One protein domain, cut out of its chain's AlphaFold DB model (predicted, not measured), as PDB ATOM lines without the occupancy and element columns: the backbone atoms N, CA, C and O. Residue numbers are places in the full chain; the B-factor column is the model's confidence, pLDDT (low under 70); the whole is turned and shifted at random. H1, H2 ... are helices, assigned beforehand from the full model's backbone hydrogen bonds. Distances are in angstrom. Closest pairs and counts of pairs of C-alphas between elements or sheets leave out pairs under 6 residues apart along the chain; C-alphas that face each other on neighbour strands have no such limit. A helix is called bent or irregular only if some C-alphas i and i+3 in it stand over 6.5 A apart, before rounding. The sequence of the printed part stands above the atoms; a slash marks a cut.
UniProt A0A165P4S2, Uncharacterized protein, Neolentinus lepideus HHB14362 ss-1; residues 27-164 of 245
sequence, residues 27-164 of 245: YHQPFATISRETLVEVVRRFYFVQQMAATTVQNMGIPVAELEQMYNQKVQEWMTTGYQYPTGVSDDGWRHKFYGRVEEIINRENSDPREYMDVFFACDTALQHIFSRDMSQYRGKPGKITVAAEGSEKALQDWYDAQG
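AT A GLANCE: This is residues 27 to 164 of the 245 residues of an uncharacterized protein of Neolentinus lepideus HHB14362 ss-1 (UniProt A0A165P4S2). Two long helices, H1 and H4, lie side by side and run opposite ways as the core; H3 packs on H4, and H5 crosses H1 slantwise. H2 reaches away from the body, packing with residues 70 to 74 on residues 114 to 118 of H4. The printed part has 138 residues with five named helices, H1 to H5 in chain order, and no named strand: an all-helix domain. It is compact, with a radius of gyration of the C-alphas of 15.7 A and spans of 44 by 39 by 25 A.

IN THESE COORDINATES: Find C-alpha 36 at (45.842, -42.997, 17.620); from there H1 runs 34.5 A to residue 59. H2 holds residues 64 to 80, 24.5 A, and H3 residues 94 to 107, 19.7 A. H4, residues 113 to 134, runs 31.0 A and is only just irregular: C-alphas 131 and 134 are 6.7 A apart. H5, residues 141 to 162, runs 31.7 A and ends at C-alpha 162, (32.887, -61.864, 8.433).

HOW THE PARTS SIT: Begin at H4, the hub. It touches H1 at a shallow tilt of 24 degrees, opposite ways; the closest C-alphas, of Gln 50 and Phe 120, are 5.0 A apart. H3 and H4 form a helical hairpin, closest at the C-alphas of Ile 106 and Val 119, 5.1 A. H2 touches H4 at a steep tilt of 54 degrees, closest at the C-alphas of Met 70 and Arg 114, 6.6 A. H5 touches H1 at a steep tilt of 49 degrees, the same way, with the C-alphas of Arg 44 and Gly 151 closest at 4.0 A. H2 and H5 are apart. Each O i to N i+4 pair is within hydrogen-bond range in H1, H2, H3 and H5; in H4, 17 of 18 are.

THE WHOLE: The C-alphas farthest apart, of Thr 33 and Pro 63, are 45.3 A apart. The printed part has no cut; look for its long link at residues 81 to 93. Mean pLDDT of the printed part is 72.6, and 45 residues are under 70, among them residues 132 to 147 and 156 to 164.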
ATOM      1  N   TYR A  27      35.575 -43.213  25.975       77.19
ATOM      2  CA  TYR A  27      34.892 -41.923  26.008       77.19
ATOM      3  C   TYR A  27      34.801 -41.267  27.400       77.19
ATOM      4  O   TYR A  27      34.286 -40.151  27.510       77.19
ATOM      5  N   HIS A  28      35.289 -41.916  28.463       76.56
ATOM      6  CA  HIS A  28      35.492 -41.284  29.776       76.56
ATOM      7  C   HIS A  28      36.792 -40.482  29.851       76.56
ATOM      8  O   HIS A  28      36.946 -39.660  30.752       76.56
ATOM      9  N   GLN A  29      37.720 -40.698  28.917       71.56
ATOM     10  CA  GLN A  29      38.980 -39.973  28.876       71.56
ATOM     11  C   GLN A  29      38.882 -38.738  27.962       71.56
ATOM     12  O   GLN A  29      38.095 -38.721  27.005       71.56
ATOM     13  N   PRO A  30      39.653 -37.667  28.232       70.12
ATOM     14  CA  PRO A  30      39.907 -36.615  27.254       70.12
ATOM     15  C   PRO A  30      40.386 -37.218  25.930       70.12
ATOM     16  O   PRO A  30      41.293 -38.039  25.947       70.12
ATOM     17  N   PHE A  31      39.866 -36.787  24.774       68.69
ATOM     18  CA  PHE A  31      40.410 -37.260  23.490       68.69
ATOM     19  C   PHE A  31      41.916 -37.022  23.385       68.69
ATOM     20  O   PHE A  31      42.605 -37.862  22.826       68.69
ATOM     21  N   ALA A  32      42.407 -35.943  24.010       65.81
ATOM     22  CA  ALA A  32      43.819 -35.593  24.141       65.81
ATOM     23  C   ALA A  32      44.716 -36.687  24.765       65.81
ATOM     24  O   ALA A  32      45.936 -36.619  24.679       65.81
ATOM     25  N   THR A  33      44.127 -37.672  25.444       71.88
ATOM     26  CA  THR A  33      44.858 -38.763  26.101       71.88
ATOM     27  C   THR A  33      44.619 -40.113  25.434       71.88
ATOM     28  O   THR A  33      45.208 -41.106  25.851       71.88
ATOM     29  N   ILE A  34      43.765 -40.169  24.408       75.69
ATOM     30  CA  ILE A  34      43.480 -41.391  23.655       75.69
ATOM     31  C   ILE A  34      44.547 -41.546  22.569       75.69
ATOM     32  O   ILE A  34      44.828 -40.598  21.829       75.69
ATOM     33  N   SER A  35      45.139 -42.737  22.472       77.62
ATOM     34  CA  SER A  35      46.112 -43.045  21.426       77.62
ATOM     35  C   SER A  35      45.459 -43.083  20.044       77.62
ATOM     36  O   SER A  35      44.247 -43.270  19.885       77.62
ATOM     37  N   ARG A  36      46.290 -42.944  19.011       78.19
ATOM     38  CA  ARG A  36      45.842 -42.997  17.620       78.19
ATOM     39  C   ARG A  36      45.243 -44.362  17.298       78.19
ATOM     40  O   ARG A  36      44.195 -44.437  16.666       78.19
ATOM     41  N   GLU A  37      45.904 -45.420  17.751       79.88
ATOM     42  CA  GLU A  37      45.498 -46.805  17.551       79.88
ATOM     43  C   GLU A  37      44.107 -47.033  18.142       79.88
ATOM     44  O   GLU A  37      43.227 -47.539  17.451       79.88
ATOM     45  N   THR A  38      43.864 -46.566  19.369       81.19
ATOM     46  CA  THR A  38      42.548 -46.674  20.004       81.19
ATOM     47  C   THR A  38      41.484 -45.894  19.231       81.19
ATOM     48  O   THR A  38      40.384 -46.406  19.041       81.19
ATOM     49  N   LEU A  39      41.785 -44.693  18.727       78.56
ATOM     50  CA  LEU A  39      40.828 -43.937  17.909       78.56
ATOM     51  C   LEU A  39      40.510 -44.628  16.583       78.56
ATOM     52  O   LEU A  39      39.350 -44.643  16.176       78.56
ATOM     53  N   VAL A  40      41.508 -45.231  15.935       79.69
ATOM     54  CA  VAL A  40      41.306 -46.045  14.729       79.69
ATOM     55  C   VAL A  40      40.389 -47.232  15.033       79.69
ATOM     56  O   VAL A  40      39.460 -47.475  14.270       79.69
ATOM     57  N   GLU A  41      40.584 -47.932  16.154       82.81
ATOM     58  CA  GLU A  41      39.721 -49.054  16.560       82.81
ATOM     59  C   GLU A  41      38.291 -48.612  16.913       82.81
ATOM     60  O   GLU A  41      37.316 -49.283  16.565       82.81
ATOM     61  N   VAL A  42      38.132 -47.448  17.547       83.62
ATOM     62  CA  VAL A  42      36.815 -46.858  17.826       83.62
ATOM     63  C   VAL A  42      36.082 -46.512  16.527       83.62
ATOM     64  O   VAL A  42      34.920 -46.883  16.354       83.62
ATOM     65  N   VAL A  43      36.759 -45.837  15.593       83.12
ATOM     66  CA  VAL A  43      36.200 -45.486  14.278       83.12
ATOM     67  C   VAL A  43      35.853 -46.741  13.478       83.12
ATOM     68  O   VAL A  43      34.750 -46.834  12.937       83.12
ATOM     69  N   ARG A  44      36.758 -47.729  13.453       81.06
ATOM     70  CA  ARG A  44      36.546 -49.045  12.836       81.06
ATOM     71  C   ARG A  44      35.255 -49.682  13.332       81.06
ATOM     72  O   ARG A  44      34.415 -50.084  12.531       81.06
ATOM     73  N   ARG A  45      35.058 -49.726  14.650       84.31
ATOM     74  CA  ARG A  45      33.858 -50.317  15.245       84.31
ATOM     75  C   ARG A  45      32.578 -49.603  14.814       84.31
ATOM     76  O   ARG A  45      31.622 -50.280  14.444       84.31
ATOM     77  N   PHE A  46      32.541 -48.269  14.837       85.38
ATOM     78  CA  PHE A  46      31.342 -47.532  14.418       85.38
ATOM     79  C   PHE A  46      31.007 -47.759  12.944       85.38
ATOM     80  O   PHE A  46      29.843 -48.005  12.625       85.38
ATOM     81  N   TYR A  47      32.009 -47.761  12.060       80.31
ATOM     82  CA  TYR A  47      31.789 -48.089  10.650       80.31
ATOM     83  C   TYR A  47      31.309 -49.526  10.448       80.31
ATOM     84  O   TYR A  47      30.357 -49.740   9.702       80.31
ATOM     85  N   PHE A  48      31.904 -50.500  11.138       77.81
ATOM     86  CA  PHE A  48      31.492 -51.900  11.038       77.81
ATOM     87  C   PHE A  48      30.029 -52.089  11.458       77.81
ATOM     88  O   PHE A  48      29.236 -52.699  10.742       77.81
ATOM     89  N   VAL A  49      29.640 -51.521  12.603       79.44
ATOM     90  CA  VAL A  49      28.263 -51.617  13.108       79.44
ATOM     91  C   VAL A  49      27.279 -50.906  12.175       79.44
ATOM     92  O   VAL A  49      26.212 -51.450  11.889       79.44
ATOM     93  N   GLN A  50      27.646 -49.732  11.651       81.75
ATOM     94  CA  GLN A  50      26.838 -49.014  10.662       81.75
ATOM     95  C   GLN A  50      26.604 -49.875   9.410       81.75
ATOM     96  O   GLN A  50      25.471 -49.986   8.938       81.75
ATOM     97  N   GLN A  51      27.657 -50.530   8.912       72.38
ATOM     98  CA  GLN A  51      27.600 -51.418   7.751       72.38
ATOM     99  C   GLN A  51      26.687 -52.628   7.991       72.38
ATOM    100  O   GLN A  51      25.866 -52.983   7.141       72.38
ATOM    101  N   MET A  52      26.803 -53.254   9.163       75.56
ATOM    102  CA  MET A  52      25.964 -54.383   9.564       75.56
ATOM    103  C   MET A  52      24.487 -53.995   9.680       75.56
ATOM    104  O   MET A  52      23.624 -54.747   9.222       75.56
ATOM    105  N   ALA A  53      24.186 -52.816  10.233       77.25
ATOM    106  CA  ALA A  53      22.819 -52.308  10.326       77.25
ATOM    107  C   ALA A  53      22.218 -52.056   8.933       77.25
ATOM    108  O   ALA A  53      21.133 -52.554   8.635       77.25
ATOM    109  N   ALA A  54      22.954 -51.371   8.050       73.94
ATOM    110  CA  ALA A  54      22.513 -51.102   6.680       73.94
ATOM    111  C   ALA A  54      22.257 -52.396   5.888       73.94
ATOM    112  O   ALA A  54      21.207 -52.553   5.265       73.94
ATOM    113  N   THR A  55      23.182 -53.357   5.976       69.94
ATOM    114  CA  THR A  55      23.057 -54.667   5.315       69.94
ATOM    115  C   THR A  55      21.843 -55.437   5.835       69.94
ATOM    116  O   THR A  55      21.091 -56.027   5.061       69.94
ATOM    117  N   THR A  56      21.619 -55.418   7.152       73.31
ATOM    118  CA  THR A  56      20.471 -56.089   7.775       73.31
ATOM    119  C   THR A  56      19.149 -55.514   7.270       73.31
ATOM    120  O   THR A  56      18.283 -56.282   6.857       73.31
ATOM    121  N   VAL A  57      19.017 -54.184   7.213       71.50
ATOM    122  CA  VAL A  57      17.813 -53.510   6.690       71.50
ATOM    123  C   VAL A  57      17.569 -53.850   5.219       71.50
ATOM    124  O   VAL A  57      16.440 -54.152   4.839       71.50
ATOM    125  N   GLN A  58      18.613 -53.868   4.387       67.19
ATOM    126  CA  GLN A  58      18.485 -54.257   2.976       67.19
ATOM    127  C   GLN A  58      17.996 -55.704   2.823       67.19
ATOM    128  O   GLN A  58      17.093 -55.980   2.031       67.19
ATOM    129  N   ASN A  59      18.532 -56.624   3.629       73.25
ATOM    130  CA  ASN A  59      18.151 -58.038   3.608       73.25
ATOM    131  C   ASN A  59      16.721 -58.300   4.104       73.25
ATOM    132  O   ASN A  59      16.186 -59.385   3.868       73.25
ATOM    133  N   MET A  60      16.075 -57.326   4.753       76.94
ATOM    134  CA  MET A  60      14.653 -57.410   5.099       76.94
ATOM    135  C   MET A  60      13.734 -57.263   3.875       76.94
ATOM    136  O   MET A  60      12.546 -57.562   3.981       76.94
ATOM    137  N   GLY A  61      14.259 -56.849   2.713       73.69
ATOM    138  CA  GLY A  61      13.503 -56.797   1.456       73.69
ATOM    139  C   GLY A  61      12.433 -55.703   1.414       73.69
ATOM    140  O   GLY A  61      11.435 -55.846   0.709       73.69
ATOM    141  N   ILE A  62      12.623 -54.632   2.187       76.81
ATOM    142  CA  ILE A  62      11.685 -53.510   2.276       76.81
ATOM    143  C   ILE A  62      11.810 -52.654   1.006       76.81
ATOM    144  O   ILE A  62      12.931 -52.318   0.609       76.81
ATOM    145  N   PRO A  63      10.695 -52.278   0.352       77.69
ATOM    146  CA  PRO A  63      10.725 -51.383  -0.799       77.69
ATOM    147  C   PRO A  63      11.413 -50.049  -0.484       77.69
ATOM    148  O   PRO A  63      11.215 -49.471   0.583       77.69
ATOM    149  N   VAL A  64      12.164 -49.508  -1.448       73.12
ATOM    150  CA  VAL A  64      12.937 -48.261  -1.275       73.12
ATOM    151  C   VAL A  64      12.065 -47.089  -0.806       73.12
ATOM    152  O   VAL A  64      12.456 -46.376   0.110       73.12
ATOM    153  N   ALA A  65      10.863 -46.927  -1.367       70.38
ATOM    154  CA  ALA A  65       9.943 -45.857  -0.973       70.38
ATOM    155  C   ALA A  65       9.482 -45.968   0.495       70.38
ATOM    156  O   ALA A  65       9.286 -44.962   1.173       70.38
ATOM    157  N   GLU A  66       9.330 -47.193   1.005       74.69
ATOM    158  CA  GLU A  66       8.957 -47.441   2.399       74.69
ATOM    159  C   GLU A  66      10.150 -47.206   3.340       74.69
ATOM    160  O   GLU A  66       9.991 -46.585   4.391       74.69
ATOM    161  N   LEU A  67      11.361 -47.601   2.927       72.69
ATOM    162  CA  LEU A  67      12.600 -47.265   3.638       72.69
ATOM    163  C   LEU A  67      12.810 -45.752   3.742       72.69
ATOM    164  O   LEU A  67      13.154 -45.255   4.812       72.69
ATOM    165  N   GLU A  68      12.566 -45.011   2.660       71.94
ATOM    166  CA  GLU A  68      12.665 -43.551   2.642       71.94
ATOM    167  C   GLU A  68      11.666 -42.908   3.615       71.94
ATOM    168  O   GLU A  68      12.016 -42.010   4.388       71.94
ATOM    169  N   GLN A  69      10.424 -43.400   3.650       76.06
ATOM    170  CA  GLN A  69       9.420 -42.925   4.599       76.06
ATOM    171  C   GLN A  69       9.823 -43.204   6.056       76.06
ATOM    172  O   GLN A  69       9.703 -42.316   6.904       76.06
ATOM    173  N   MET A  70      10.312 -44.412   6.354       77.62
ATOM    174  CA  MET A  70      10.787 -44.786   7.691       77.62
ATOM    175  C   MET A  70      11.985 -43.936   8.128       77.62
ATOM    176  O   MET A  70      12.009 -43.451   9.260       77.62
ATOM    177  N   TYR A  71      12.935 -43.703   7.220       75.12
ATOM    178  CA  TYR A  71      14.094 -42.849   7.461       75.12
ATOM    179  C   TYR A  71      13.660 -41.428   7.822       75.12
ATOM    180  O   TYR A  71      14.049 -40.905   8.864       75.12
ATOM    181  N   ASN A  72      12.786 -40.822   7.013       74.56
ATOM    182  CA  ASN A  72      12.295 -39.464   7.248       74.56
ATOM    183  C   ASN A  72      11.563 -39.337   8.592       74.56
ATOM    184  O   ASN A  72      11.755 -38.355   9.308       74.56
ATOM    185  N   GLN A  73      10.762 -40.337   8.965       81.69
ATOM    186  CA  GLN A  73      10.119 -40.379  10.281       81.69
ATOM    187  C   GLN A  73      11.152 -40.431  11.408       81.69
ATOM    188  O   GLN A  73      11.055 -39.655  12.358       81.69
ATOM    189  N   LYS A  74      12.182 -41.272  11.276       78.50
ATOM    190  CA  LYS A  74      13.248 -41.371  12.275       78.50
ATOM    191  C   LYS A  74      14.071 -40.102  12.414       78.50
ATOM    192  O   LYS A  74      14.328 -39.686  13.539       78.50
ATOM    193  N   VAL A  75      14.395 -39.423  11.318       73.94
ATOM    194  CA  VAL A  75      15.045 -38.105  11.382       73.94
ATOM    195  C   VAL A  75      14.195 -37.118  12.188       73.94
ATOM    196  O   VAL A  75      14.719 -36.420  13.052       73.94
ATOM    197  N   GLN A  76      12.879 -37.077  11.962       77.44
ATOM    198  CA  GLN A  76      11.989 -36.199  12.731       77.44
ATOM    199  C   GLN A  76      11.946 -36.571  14.219       77.44
ATOM    200  O   GLN A  76      11.988 -35.683  15.073       77.44
ATOM    201  N   GLU A  77      11.915 -37.862  14.556       79.31
ATOM    202  CA  GLU A  77      12.001 -38.325  15.947       79.31
ATOM    203  C   GLU A  77      13.303 -37.856  16.613       79.31
ATOM    204  O   GLU A  77      13.260 -37.266  17.696       79.31
ATOM    205  N   TRP A  78      14.444 -38.032  15.944       78.38
ATOM    206  CA  TRP A  78      15.764 -37.612  16.430       78.38
ATOM    207  C   TRP A  78      15.858 -36.104  16.670       78.38
ATOM    208  O   TRP A  78      16.452 -35.664  17.655       78.38
ATOM    209  N   MET A  79      15.223 -35.307  15.809       71.69
ATOM    210  CA  MET A  79      15.200 -33.847  15.925       71.69
ATOM    211  C   MET A  79      14.271 -33.337  17.036       71.69
ATOM    212  O   MET A  79      14.474 -32.234  17.541       71.69
ATOM    213  N   THR A  80      13.247 -34.105  17.419       72.25
ATOM    214  CA  THR A  80      12.195 -33.656  18.352       72.25
ATOM    215  C   THR A  80      12.344 -34.216  19.766       72.25
ATOM    216  O   THR A  80      11.970 -33.552  20.732       72.25
ATOM    217  N   THR A  81      12.933 -35.401  19.930       64.69
ATOM    218  CA  THR A  81      13.060 -36.094  21.226       64.69
ATOM    219  C   THR A  81      14.477 -35.992  21.800       64.69
ATOM    220  O   THR A  81      15.110 -36.988  22.133       64.69
ATOM    221  N   GLY A  82      14.987 -34.764  21.955       56.41
ATOM    222  CA  GLY A  82      16.407 -34.475  22.228       56.41
ATOM    223  C   GLY A  82      17.075 -35.152  23.443       56.41
ATOM    224  O   GLY A  82      18.301 -35.173  23.497       56.41
ATOM    225  N   TYR A  83      16.318 -35.732  24.388       59.62
ATOM    226  CA  TYR A  83      16.849 -36.550  25.497       59.62
ATOM    227  C   TYR A  83      16.983 -38.046  25.166       59.62
ATOM    228  O   TYR A  83      17.720 -38.762  25.839       59.62
ATOM    229  N   GLN A  84      16.250 -38.538  24.164       66.75
ATOM    230  CA  GLN A  84      16.243 -39.948  23.770       66.75
ATOM    231  C   GLN A  84      17.356 -40.285  22.783       66.75
ATOM    232  O   GLN A  84      17.796 -41.435  22.754       66.75
ATOM    233  N   TYR A  85      17.833 -39.308  22.013       74.81
ATOM    234  CA  TYR A  85      18.839 -39.523  20.983       74.81
ATOM    235  C   TYR A  85      20.085 -38.665  21.210       74.81
ATOM    236  O   TYR A  85      19.995 -37.555  21.742       74.81
ATOM    237  N   PRO A  86      21.272 -39.173  20.844       70.38
ATOM    238  CA  PRO A  86      22.517 -38.437  20.995       70.38
ATOM    239  C   PRO A  86      22.536 -37.238  20.029       70.38
ATOM    240  O   PRO A  86      22.792 -37.403  18.846       70.38
ATOM    241  N   THR A  87      22.271 -36.021  20.521       68.12
ATOM    242  CA  THR A  87      22.115 -34.797  19.691       68.12
ATOM    243  C   THR A  87      23.310 -33.829  19.728       68.12
ATOM    244  O   THR A  87      23.313 -32.809  19.043       68.12
ATOM    245  N   GLY A  88      24.361 -34.129  20.500       60.00
ATOM    246  CA  GLY A  88      25.624 -33.370  20.485       60.00
ATOM    247  C   GLY A  88      25.583 -31.958  21.102       60.00
ATOM    248  O   GLY A  88      26.470 -31.143  20.820       60.00
ATOM    249  N   VAL A  89      24.593 -31.634  21.940       53.12
ATOM    250  CA  VAL A  89      24.461 -30.316  22.603       53.12
ATOM    251  C   VAL A  89      25.161 -30.310  23.990       53.12
ATOM    252  O   VAL A  89      25.162 -31.333  24.669       53.12
ATOM    253  N   SER A  90      25.829 -29.192  24.332       48.31
ATOM    254  CA  SER A  90      26.876 -28.959  25.370       48.31
ATOM    255  C   SER A  90      26.426 -29.186  26.833       48.31
ATOM    256  O   SER A  90      25.236 -29.113  27.106       48.31
ATOM    257  N   ASP A  91      27.257 -29.602  27.809       45.28
ATOM    258  CA  ASP A  91      28.447 -28.972  28.441       45.28
ATOM    259  C   ASP A  91      29.418 -30.021  29.057       45.28
ATOM    260  O   ASP A  91      29.116 -31.212  29.055       45.28
ATOM    261  N   ASP A  92      30.577 -29.615  29.606       47.34
ATOM    262  CA  ASP A  92      31.575 -30.497  30.257       47.34
ATOM    263  C   ASP A  92      30.945 -31.623  31.104       47.34
ATOM    264  O   ASP A  92      30.136 -31.403  32.003       47.34
ATOM    265  N   GLY A  93      31.301 -32.871  30.778       56.72
ATOM    266  CA  GLY A  93      30.631 -34.073  31.294       56.72
ATOM    267  C   GLY A  93      29.568 -34.664  30.356       56.72
ATOM    268  O   GLY A  93      28.953 -35.673  30.677       56.72
ATOM    269  N   TRP A  94      29.360 -34.107  29.168       72.50
ATOM    270  CA  TRP A  94      28.416 -34.658  28.197       72.50
ATOM    271  C   TRP A  94      28.952 -35.877  27.428       72.50
ATOM    272  O   TRP A  94      28.168 -36.735  27.036       72.50
ATOM    273  N   ARG A  95      30.275 -35.996  27.231       75.19
ATOM    274  CA  ARG A  95      30.884 -37.034  26.373       75.19
ATOM    275  C   ARG A  95      30.498 -38.450  26.796       75.19
ATOM    276  O   ARG A  95      30.092 -39.248  25.957       75.19
ATOM    277  N   HIS A  96      30.582 -38.747  28.091       76.75
ATOM    278  CA  HIS A  96      30.213 -40.065  28.602       76.75
ATOM    279  C   HIS A  96      28.708 -40.329  28.514       76.75
ATOM    280  O   HIS A  96      28.315 -41.463  28.282       76.75
ATOM    281  N   LYS A  97      27.864 -39.295  28.631       77.69
ATOM    282  CA  LYS A  97      26.413 -39.422  28.428       77.69
ATOM    283  C   LYS A  97      26.075 -39.654  26.956       77.69
ATOM    284  O   LYS A  97      25.279 -40.526  26.641       77.69
ATOM    285  N   PHE A  98      26.715 -38.908  26.059       82.56
ATOM    286  CA  PHE A  98      26.535 -39.031  24.617       82.56
ATOM    287  C   PHE A  98      26.989 -40.395  24.112       82.56
ATOM    288  O   PHE A  98      26.190 -41.117  23.526       82.56
ATOM    289  N   TYR A  99      28.242 -40.780  24.370       84.31
ATOM    290  CA  TYR A  99      28.738 -42.073  23.914       84.31
ATOM    291  C   TYR A  99      28.131 -43.227  24.702       84.31
ATOM    292  O   TYR A  99      27.894 -44.265  24.106       84.31
ATOM    293  N   GLY A 100      27.779 -43.043  25.977       83.31
ATOM    294  CA  GLY A 100      26.961 -44.006  26.715       83.31
ATOM    295  C   GLY A 100      25.634 -44.273  26.004       83.31
ATOM    296  O   GLY A 100      25.289 -45.424  25.763       83.31
ATOM    297  N   ARG A 101      24.945 -43.220  25.547       85.50
ATOM    298  CA  ARG A 101      23.700 -43.362  24.782       85.50
ATOM    299  C   ARG A 101      23.906 -43.988  23.403       85.50
ATOM    300  O   ARG A 101      23.097 -44.810  22.985       85.50
ATOM    301  N   VAL A 102      24.979 -43.628  22.697       87.56
ATOM    302  CA  VAL A 102      25.356 -44.288  21.435       87.56
ATOM    303  C   VAL A 102      25.584 -45.780  21.680       87.56
ATOM    304  O   VAL A 102      25.026 -46.599  20.960       87.56
ATOM    305  N   GLU A 103      26.348 -46.141  22.715       86.19
ATOM    306  CA  GLU A 103      26.591 -47.533  23.095       86.19
ATOM    307  C   GLU A 103      25.290 -48.270  23.430       86.19
ATOM    308  O   GLU A 103      25.101 -49.398  22.980       86.19
ATOM    309  N   GLU A 104      24.374 -47.660  24.180       85.62
ATOM    310  CA  GLU A 104      23.057 -48.248  24.452       85.62
ATOM    311  C   GLU A 104      22.300 -48.561  23.157       85.62
ATOM    312  O   GLU A 104      21.779 -49.663  23.002       85.62
ATOM    313  N   ILE A 105      22.273 -47.619  22.208       88.19
ATOM    314  CA  ILE A 105      21.564 -47.792  20.935       88.19
ATOM    315  C   ILE A 105      22.212 -48.892  20.088       88.19
ATOM    316  O   ILE A 105      21.500 -49.741  19.561       88.19
ATOM    317  N   ILE A 106      23.541 -48.924  19.959       88.25
ATOM    318  CA  ILE A 106      24.205 -49.903  19.081       88.25
ATOM    319  C   ILE A 106      24.271 -51.318  19.671       88.25
ATOM    320  O   ILE A 106      24.437 -52.275  18.919       88.25
ATOM    321  N   ASN A 107      24.187 -51.463  21.000       83.56
ATOM    322  CA  ASN A 107      24.257 -52.767  21.668       83.56
ATOM    323  C   ASN A 107      22.875 -53.337  22.039       83.56
ATOM    324  O   ASN A 107      22.822 -54.465  22.532       83.56
ATOM    325  N   ARG A 108      21.769 -52.600  21.849       82.94
ATOM    326  CA  ARG A 108      20.424 -53.143  22.106       82.94
ATOM    327  C   ARG A 108      20.092 -54.260  21.116       82.94
ATOM    328  O   ARG A 108      20.576 -54.267  19.984       82.94
ATOM    329  N   GLU A 109      19.245 -55.193  21.532       83.38
ATOM    330  CA  GLU A 109      18.653 -56.155  20.604       83.38
ATOM    331  C   GLU A 109      17.713 -55.405  19.656       83.38
ATOM    332  O   GLU A 109      16.826 -54.687  20.111       83.38
ATOM    333  N   ASN A 110      17.945 -55.531  18.346       83.06
ATOM    334  CA  ASN A 110      17.144 -54.875  17.315       83.06
ATOM    335  C   ASN A 110      16.377 -55.942  16.525       83.06
ATOM    336  O   ASN A 110      16.958 -56.906  16.017       83.06
ATOM    337  N   SER A 111      15.072 -55.756  16.412       78.31
ATOM    338  CA  SER A 111      14.123 -56.698  15.823       78.31
ATOM    339  C   SER A 111      13.421 -56.147  14.582       78.31
ATOM    340  O   SER A 111      12.913 -56.929  13.777       78.31
ATOM    341  N   ASP A 112      13.436 -54.826  14.387       84.50
ATOM    342  CA  ASP A 112      12.731 -54.151  13.297       84.50
ATOM    343  C   ASP A 112      13.638 -53.160  12.525       84.50
ATOM    344  O   ASP A 112      14.658 -52.700  13.046       84.50
ATOM    345  N   PRO A 113      13.310 -52.821  11.262       77.38
ATOM    346  CA  PRO A 113      14.139 -51.951  10.421       77.38
ATOM    347  C   PRO A 113      14.329 -50.535  10.976       77.38
ATOM    348  O   PRO A 113      15.370 -49.925  10.733       77.38
ATOM    349  N   ARG A 114      13.359 -49.999  11.723       81.94
ATOM    350  CA  ARG A 114      13.456 -48.666  12.332       81.94
ATOM    351  C   ARG A 114      14.455 -48.665  13.481       81.94
ATOM    352  O   ARG A 114      15.155 -47.675  13.678       81.94
ATOM    353  N   GLU A 115      14.554 -49.768  14.212       85.81
ATOM    354  CA  GLU A 115      15.545 -49.919  15.267       85.81
ATOM    355  C   GLU A 115      16.970 -49.959  14.701       85.81
ATOM    356  O   GLU A 115      17.860 -49.314  15.256       85.81
ATOM    357  N   TYR A 116      17.171 -50.619  13.555       82.44
ATOM    358  CA  TYR A 116      18.440 -50.579  12.816       82.44
ATOM    359  C   TYR A 116      18.750 -49.191  12.229       82.44
ATOM    360  O   TYR A 116      19.923 -48.826  12.126       82.44
ATOM    361  N   MET A 117      17.737 -48.385  11.889       81.69
ATOM    362  CA  MET A 117      17.953 -46.983  11.503       81.69
ATOM    363  C   MET A 117      18.499 -46.154  12.670       81.69
ATOM    364  O   MET A 117      19.427 -45.378  12.462       81.69
ATOM    365  N   ASP A 118      18.016 -46.350  13.900       85.06
ATOM    366  CA  ASP A 118      18.607 -45.668  15.064       85.06
ATOM    367  C   ASP A 118      20.080 -46.064  15.260       85.06
ATOM    368  O   ASP A 118      20.903 -45.208  15.583       85.06
ATOM    369  N   VAL A 119      20.436 -47.337  15.033       85.56
ATOM    370  CA  VAL A 119      21.840 -47.790  15.056       85.56
ATOM    371  C   VAL A 119      22.663 -47.050  14.003       85.56
ATOM    372  O   VAL A 119      23.745 -46.546  14.310       85.56
ATOM    373  N   PHE A 120      22.138 -46.932  12.782       82.38
ATOM    374  CA  PHE A 120      22.786 -46.191  11.702       82.38
ATOM    375  C   PHE A 120      23.035 -44.723  12.085       82.38
ATOM    376  O   PHE A 120      24.169 -44.246  11.978       82.38
ATOM    377  N   PHE A 121      22.010 -44.027  12.583       80.44
ATOM    378  CA  PHE A 121      22.108 -42.625  12.994       80.44
ATOM    379  C   PHE A 121      23.031 -42.419  14.200       80.44
ATOM    380  O   PHE A 121      23.778 -41.439  14.242       80.44
ATOM    381  N   ALA A 122      23.036 -43.342  15.165       85.25
ATOM    382  CA  ALA A 122      23.917 -43.271  16.330       85.25
ATOM    383  C   ALA A 122      25.390 -43.402  15.936       85.25
ATOM    384  O   ALA A 122      26.211 -42.606  16.397       85.25
ATOM    385  N   CYS A 123      25.718 -44.346  15.049       84.56
ATOM    386  CA  CYS A 123      27.064 -44.474  14.497       84.56
ATOM    387  C   CYS A 123      27.480 -43.229  13.706       84.56
ATOM    388  O   CYS A 123      28.580 -42.717  13.918       84.56
ATOM    389  N   ASP A 124      26.611 -42.723  12.828       80.25
ATOM    390  CA  ASP A 124      26.920 -41.544  12.013       80.25
ATOM    391  C   ASP A 124      27.176 -40.310  12.887       80.25
ATOM    392  O   ASP A 124      28.210 -39.653  12.773       80.25
ATOM    393  N   THR A 125      26.301 -40.066  13.863       76.62
ATOM    394  CA  THR A 125      26.443 -38.939  14.790       76.62
ATOM    395  C   THR A 125      27.700 -39.071  15.655       76.62
ATOM    396  O   THR A 125      28.397 -38.084  15.903       76.62
ATOM    397  N   ALA A 126      28.045 -40.288  16.091       82.69
ATOM    398  CA  ALA A 126      29.270 -40.558  16.839       82.69
ATOM    399  C   ALA A 126      30.531 -40.250  16.019       82.69
ATOM    400  O   ALA A 126      31.445 -39.596  16.529       82.69
ATOM    401  N   LEU A 127      30.562 -40.672  14.754       80.44
ATOM    402  CA  LEU A 127      31.653 -40.405  13.817       80.44
ATOM    403  C   LEU A 127      31.779 -38.908  13.521       80.44
ATOM    404  O   LEU A 127      32.860 -38.338  13.687       80.44
ATOM    405  N   GLN A 128      30.671 -38.243  13.177       74.44
ATOM    406  CA  GLN A 128      30.637 -36.792  12.997       74.44
ATOM    407  C   GLN A 128      31.175 -36.073  14.234       74.44
ATOM    408  O   GLN A 128      31.942 -35.117  14.108       74.44
ATOM    409  N   HIS A 129      30.829 -36.540  15.434       76.94
ATOM    410  CA  HIS A 129      31.324 -35.950  16.666       76.94
ATOM    411  C   HIS A 129      32.847 -36.108  16.837       76.94
ATOM    412  O   HIS A 129      33.540 -35.110  17.066       76.94
ATOM    413  N   ILE A 130      33.381 -37.323  16.642       77.56
ATOM    414  CA  ILE A 130      34.829 -37.612  16.688       77.56
ATOM    415  C   ILE A 130      35.588 -36.690  15.719       77.56
ATOM    416  O   ILE A 130      36.611 -36.094  16.077       77.56
ATOM    417  N   PHE A 131      35.073 -36.523  14.497       72.62
ATOM    418  CA  PHE A 131      35.736 -35.744  13.452       72.62
ATOM    419  C   PHE A 131      35.573 -34.227  13.621       72.62
ATOM    420  O   PHE A 131      36.511 -33.472  13.335       72.62
ATOM    421  N   SER A 132      34.427 -33.755  14.115       67.12
ATOM    422  CA  SER A 132      34.124 -32.322  14.209       67.12
ATOM    423  C   SER A 132      34.730 -31.654  15.441       67.12
ATOM    424  O   SER A 132      35.397 -30.628  15.292       67.12
ATOM    425  N   ARG A 133      34.558 -32.218  16.642       60.03
ATOM    426  CA  ARG A 133      34.819 -31.478  17.889       60.03
ATOM    427  C   ARG A 133      36.132 -31.815  18.581       60.03
ATOM    428  O   ARG A 133      36.752 -30.920  19.144       60.03
ATOM    429  N   ASP A 134      36.585 -33.062  18.513       54.47
ATOM    430  CA  ASP A 134      37.389 -33.583  19.625       54.47
ATOM    431  C   ASP A 134      38.780 -34.149  19.246       54.47
ATOM    432  O   ASP A 134      39.629 -34.338  20.113       54.47
ATOM    433  N   MET A 135      39.113 -34.300  17.957       54.62
ATOM    434  CA  MET A 135      40.482 -34.646  17.504       54.62
ATOM    435  C   MET A 135      41.433 -33.436  17.360       54.62
ATOM    436  O   MET A 135      42.345 -33.438  16.535       54.62
ATOM    437  N   SER A 136      41.232 -32.372  18.141       49.16
ATOM    438  CA  SER A 136      42.000 -31.116  18.047       49.16
ATOM    439  C   SER A 136      43.504 -31.268  18.336       49.16
ATOM    440  O   SER A 136      44.295 -30.443  17.877       49.16
ATOM    441  N   GLN A 137      43.913 -32.335  19.030       50.78
ATOM    442  CA  GLN A 137      45.321 -32.665  19.275       50.78
ATOM    443  C   GLN A 137      46.076 -33.168  18.031       50.78
ATOM    444  O   GLN A 137      47.273 -32.923  17.904       50.78
ATOM    445  N   TYR A 138      45.388 -33.788  17.064       52.88
ATOM    446  CA  TYR A 138      45.966 -34.193  15.776       52.88
ATOM    447  C   TYR A 138      45.922 -33.010  14.807       52.88
ATOM    448  O   TYR A 138      45.269 -33.069  13.765       52.88
ATOM    449  N   ARG A 139      46.538 -31.889  15.211       42.97
ATOM    450  CA  ARG A 139      46.462 -30.591  14.527       42.97
ATOM    451  C   ARG A 139      46.797 -30.724  13.039       42.97
ATOM    452  O   ARG A 139      47.953 -30.803  12.646       42.97
ATOM    453  N   GLY A 140      45.743 -30.705  12.226       48.09
ATOM    454  CA  GLY A 140      45.784 -30.713  10.769       48.09
ATOM    455  C   GLY A 140      44.649 -31.562  10.196       48.09
ATOM    456  O   GLY A 140      44.399 -32.669  10.668       48.09
ATOM    457  N   LYS A 141      43.986 -31.074   9.136       53.16
ATOM    458  CA  LYS A 141      43.075 -31.892   8.309       53.16
ATOM    459  C   LYS A 141      43.655 -33.293   7.995       53.16
ATOM    460  O   LYS A 141      42.884 -34.242   8.096       53.16
ATOM    461  N   PRO A 142      44.975 -33.466   7.739       54.78
ATOM    462  CA  PRO A 142      45.550 -34.779   7.442       54.78
ATOM    463  C   PRO A 142      45.368 -35.824   8.549       54.78
ATOM    464  O   PRO A 142      44.956 -36.930   8.243       54.78
ATOM    465  N   GLY A 143      45.596 -35.495   9.828       55.62
ATOM    466  CA  GLY A 143      45.538 -36.490  10.910       55.62
ATOM    467  C   GLY A 143      44.130 -37.042  11.147       55.62
ATOM    468  O   GLY A 143      43.950 -38.251  11.295       55.62
ATOM    469  N   LYS A 144      43.116 -36.167  11.111       61.88
ATOM    470  CA  LYS A 144      41.705 -36.579  11.190       61.88
ATOM    471  C   LYS A 144      41.313 -37.457  10.008       61.88
ATOM    472  O   LYS A 144      40.648 -38.471  10.199       61.88
ATOM    473  N   ILE A 145      41.753 -37.055   8.812       63.47
ATOM    474  CA  ILE A 145      41.520 -37.804   7.585       63.47
ATOM    475  C   ILE A 145      42.137 -39.192   7.718       63.47
ATOM    476  O   ILE A 145      41.396 -40.137   7.519       63.47
ATOM    477  N   THR A 146      43.403 -39.331   8.141       65.38
ATOM    478  CA  THR A 146      44.100 -40.625   8.290       65.38
ATOM    479  C   THR A 146      43.435 -41.568   9.300       65.38
ATOM    480  O   THR A 146      43.334 -42.763   9.037       65.38
ATOM    481  N   VAL A 147      42.946 -41.065  10.437       68.06
ATOM    482  CA  VAL A 147      42.227 -41.905  11.416       68.06
ATOM    483  C   VAL A 147      40.888 -42.397  10.853       68.06
ATOM    484  O   VAL A 147      40.571 -43.577  10.988       68.06
ATOM    485  N   ALA A 148      40.118 -41.516  10.199       70.06
ATOM    486  CA  ALA A 148      38.839 -41.870   9.573       70.06
ATOM    487  C   ALA A 148      39.018 -42.966   8.512       70.06
ATOM    488  O   ALA A 148      38.343 -43.992   8.507       70.06
ATOM    489  N   ALA A 149      40.000 -42.726   7.662       63.88
ATOM    490  CA  ALA A 149      40.529 -43.575   6.623       63.88
ATOM    491  C   ALA A 149      40.905 -44.993   7.078       63.88
ATOM    492  O   ALA A 149      40.316 -45.968   6.614       63.88
ATOM    493  N   GLU A 150      41.866 -45.111   7.997       69.44
ATOM    494  CA  GLU A 150      42.350 -46.410   8.470       69.44
ATOM    495  C   GLU A 150      41.271 -47.164   9.242       69.44
ATOM    496  O   GLU A 150      41.149 -48.380   9.107       69.44
ATOM    497  N   GLY A 151      40.457 -46.452  10.028       68.62
ATOM    498  CA  GLY A 151      39.320 -47.057  10.712       68.62
ATOM    499  C   GLY A 151      38.295 -47.610   9.719       68.62
ATOM    500  O   GLY A 151      37.864 -48.751   9.858       68.62
ATOM    501  N   SER A 152      37.945 -46.843   8.682       70.19
ATOM    502  CA  SER A 152      37.021 -47.287   7.631       70.19
ATOM    503  C   SER A 152      37.563 -48.473   6.836       70.19
ATOM    504  O   SER A 152      36.799 -49.382   6.525       70.19
ATOM    505  N   GLU A 153      38.854 -48.480   6.495       66.06
ATOM    506  CA  GLU A 153      39.468 -49.589   5.759       66.06
ATOM    507  C   GLU A 153      39.466 -50.875   6.589       66.06
ATOM    508  O   GLU A 153      39.026 -51.917   6.104       66.06
ATOM    509  N   LYS A 154      39.868 -50.798   7.864       67.94
ATOM    510  CA  LYS A 154      39.799 -51.944   8.780       67.94
ATOM    511  C   LYS A 154      38.368 -52.455   8.956       67.94
ATOM    512  O   LYS A 154      38.153 -53.660   8.985       67.94
ATOM    513  N   ALA A 155      37.386 -51.558   9.060       70.31
ATOM    514  CA  ALA A 155      35.983 -51.943   9.208       70.31
ATOM    515  C   ALA A 155      35.461 -52.693   7.980       70.31
ATOM    516  O   ALA A 155      34.729 -53.673   8.106       70.31
ATOM    517  N   LEU A 156      35.845 -52.224   6.792       63.06
ATOM    518  CA  LEU A 156      35.491 -52.865   5.537       63.06
ATOM    519  C   LEU A 156      36.134 -54.252   5.431       63.06
ATOM    520  O   LEU A 156      35.452 -55.206   5.063       63.06
ATOM    521  N   GLN A 157      37.414 -54.363   5.797       64.88
ATOM    522  CA  GLN A 157      38.137 -55.635   5.838       64.88
ATOM    523  C   GLN A 157      37.422 -56.648   6.738       64.88
ATOM    524  O   GLN A 157      37.059 -57.726   6.275       64.88
ATOM    525  N   ASP A 158      37.123 -56.265   7.980       69.06
ATOM    526  CA  ASP A 158      36.405 -57.132   8.916       69.06
ATOM    527  C   ASP A 158      35.044 -57.570   8.399       69.06
ATOM    528  O   ASP A 158      34.613 -58.694   8.645       69.06
ATOM    529  N   TRP A 159      34.330 -56.665   7.729       69.44
ATOM    530  CA  TRP A 159      33.022 -56.978   7.182       69.44
ATOM    531  C   TRP A 159      33.132 -58.017   6.065       69.44
ATOM    532  O   TRP A 159      32.396 -59.002   6.090       69.44
ATOM    533  N   TYR A 160      34.069 -57.856   5.126       64.75
ATOM    534  CA  TYR A 160      34.313 -58.855   4.080       64.75
ATOM    535  C   TYR A 160      34.717 -60.210   4.673       64.75
ATOM    536  O   TYR A 160      34.134 -61.233   4.300       64.75
ATOM    537  N   ASP A 161      35.632 -60.203   5.645       68.38
ATOM    538  CA  ASP A 161      36.090 -61.408   6.338       68.38
ATOM    539  C   ASP A 161      34.930 -62.107   7.064       68.38
ATOM    540  O   ASP A 161      34.746 -63.318   6.929       68.38
ATOM    541  N   ALA A 162      34.076 -61.346   7.756       66.31
ATOM    542  CA  ALA A 162      32.887 -61.864   8.433       66.31
ATOM    543  C   ALA A 162      31.845 -62.452   7.464       66.31
ATOM    544  O   ALA A 162      31.066 -63.323   7.851       66.31
ATOM    545  N   GLN A 163      31.824 -61.997   6.209       60.69
ATOM    546  CA  GLN A 163      30.960 -62.533   5.153       60.69
ATOM    547  C   GLN A 163      31.605 -63.693   4.374       60.69
ATOM    548  O   GLN A 163      30.967 -64.236   3.468       60.69
ATOM    549  N   GLY A 164      32.854 -64.068   4.682       63.03
ATOM    550  CA  GLY A 164      33.612 -65.067   3.922       63.03
ATOM    551  C   GLY A 164      33.866 -64.650   2.469       63.03
ATOM    552  O   GLY A 164      33.946 -65.503   1.584       63.03
TER     553      GLY A 164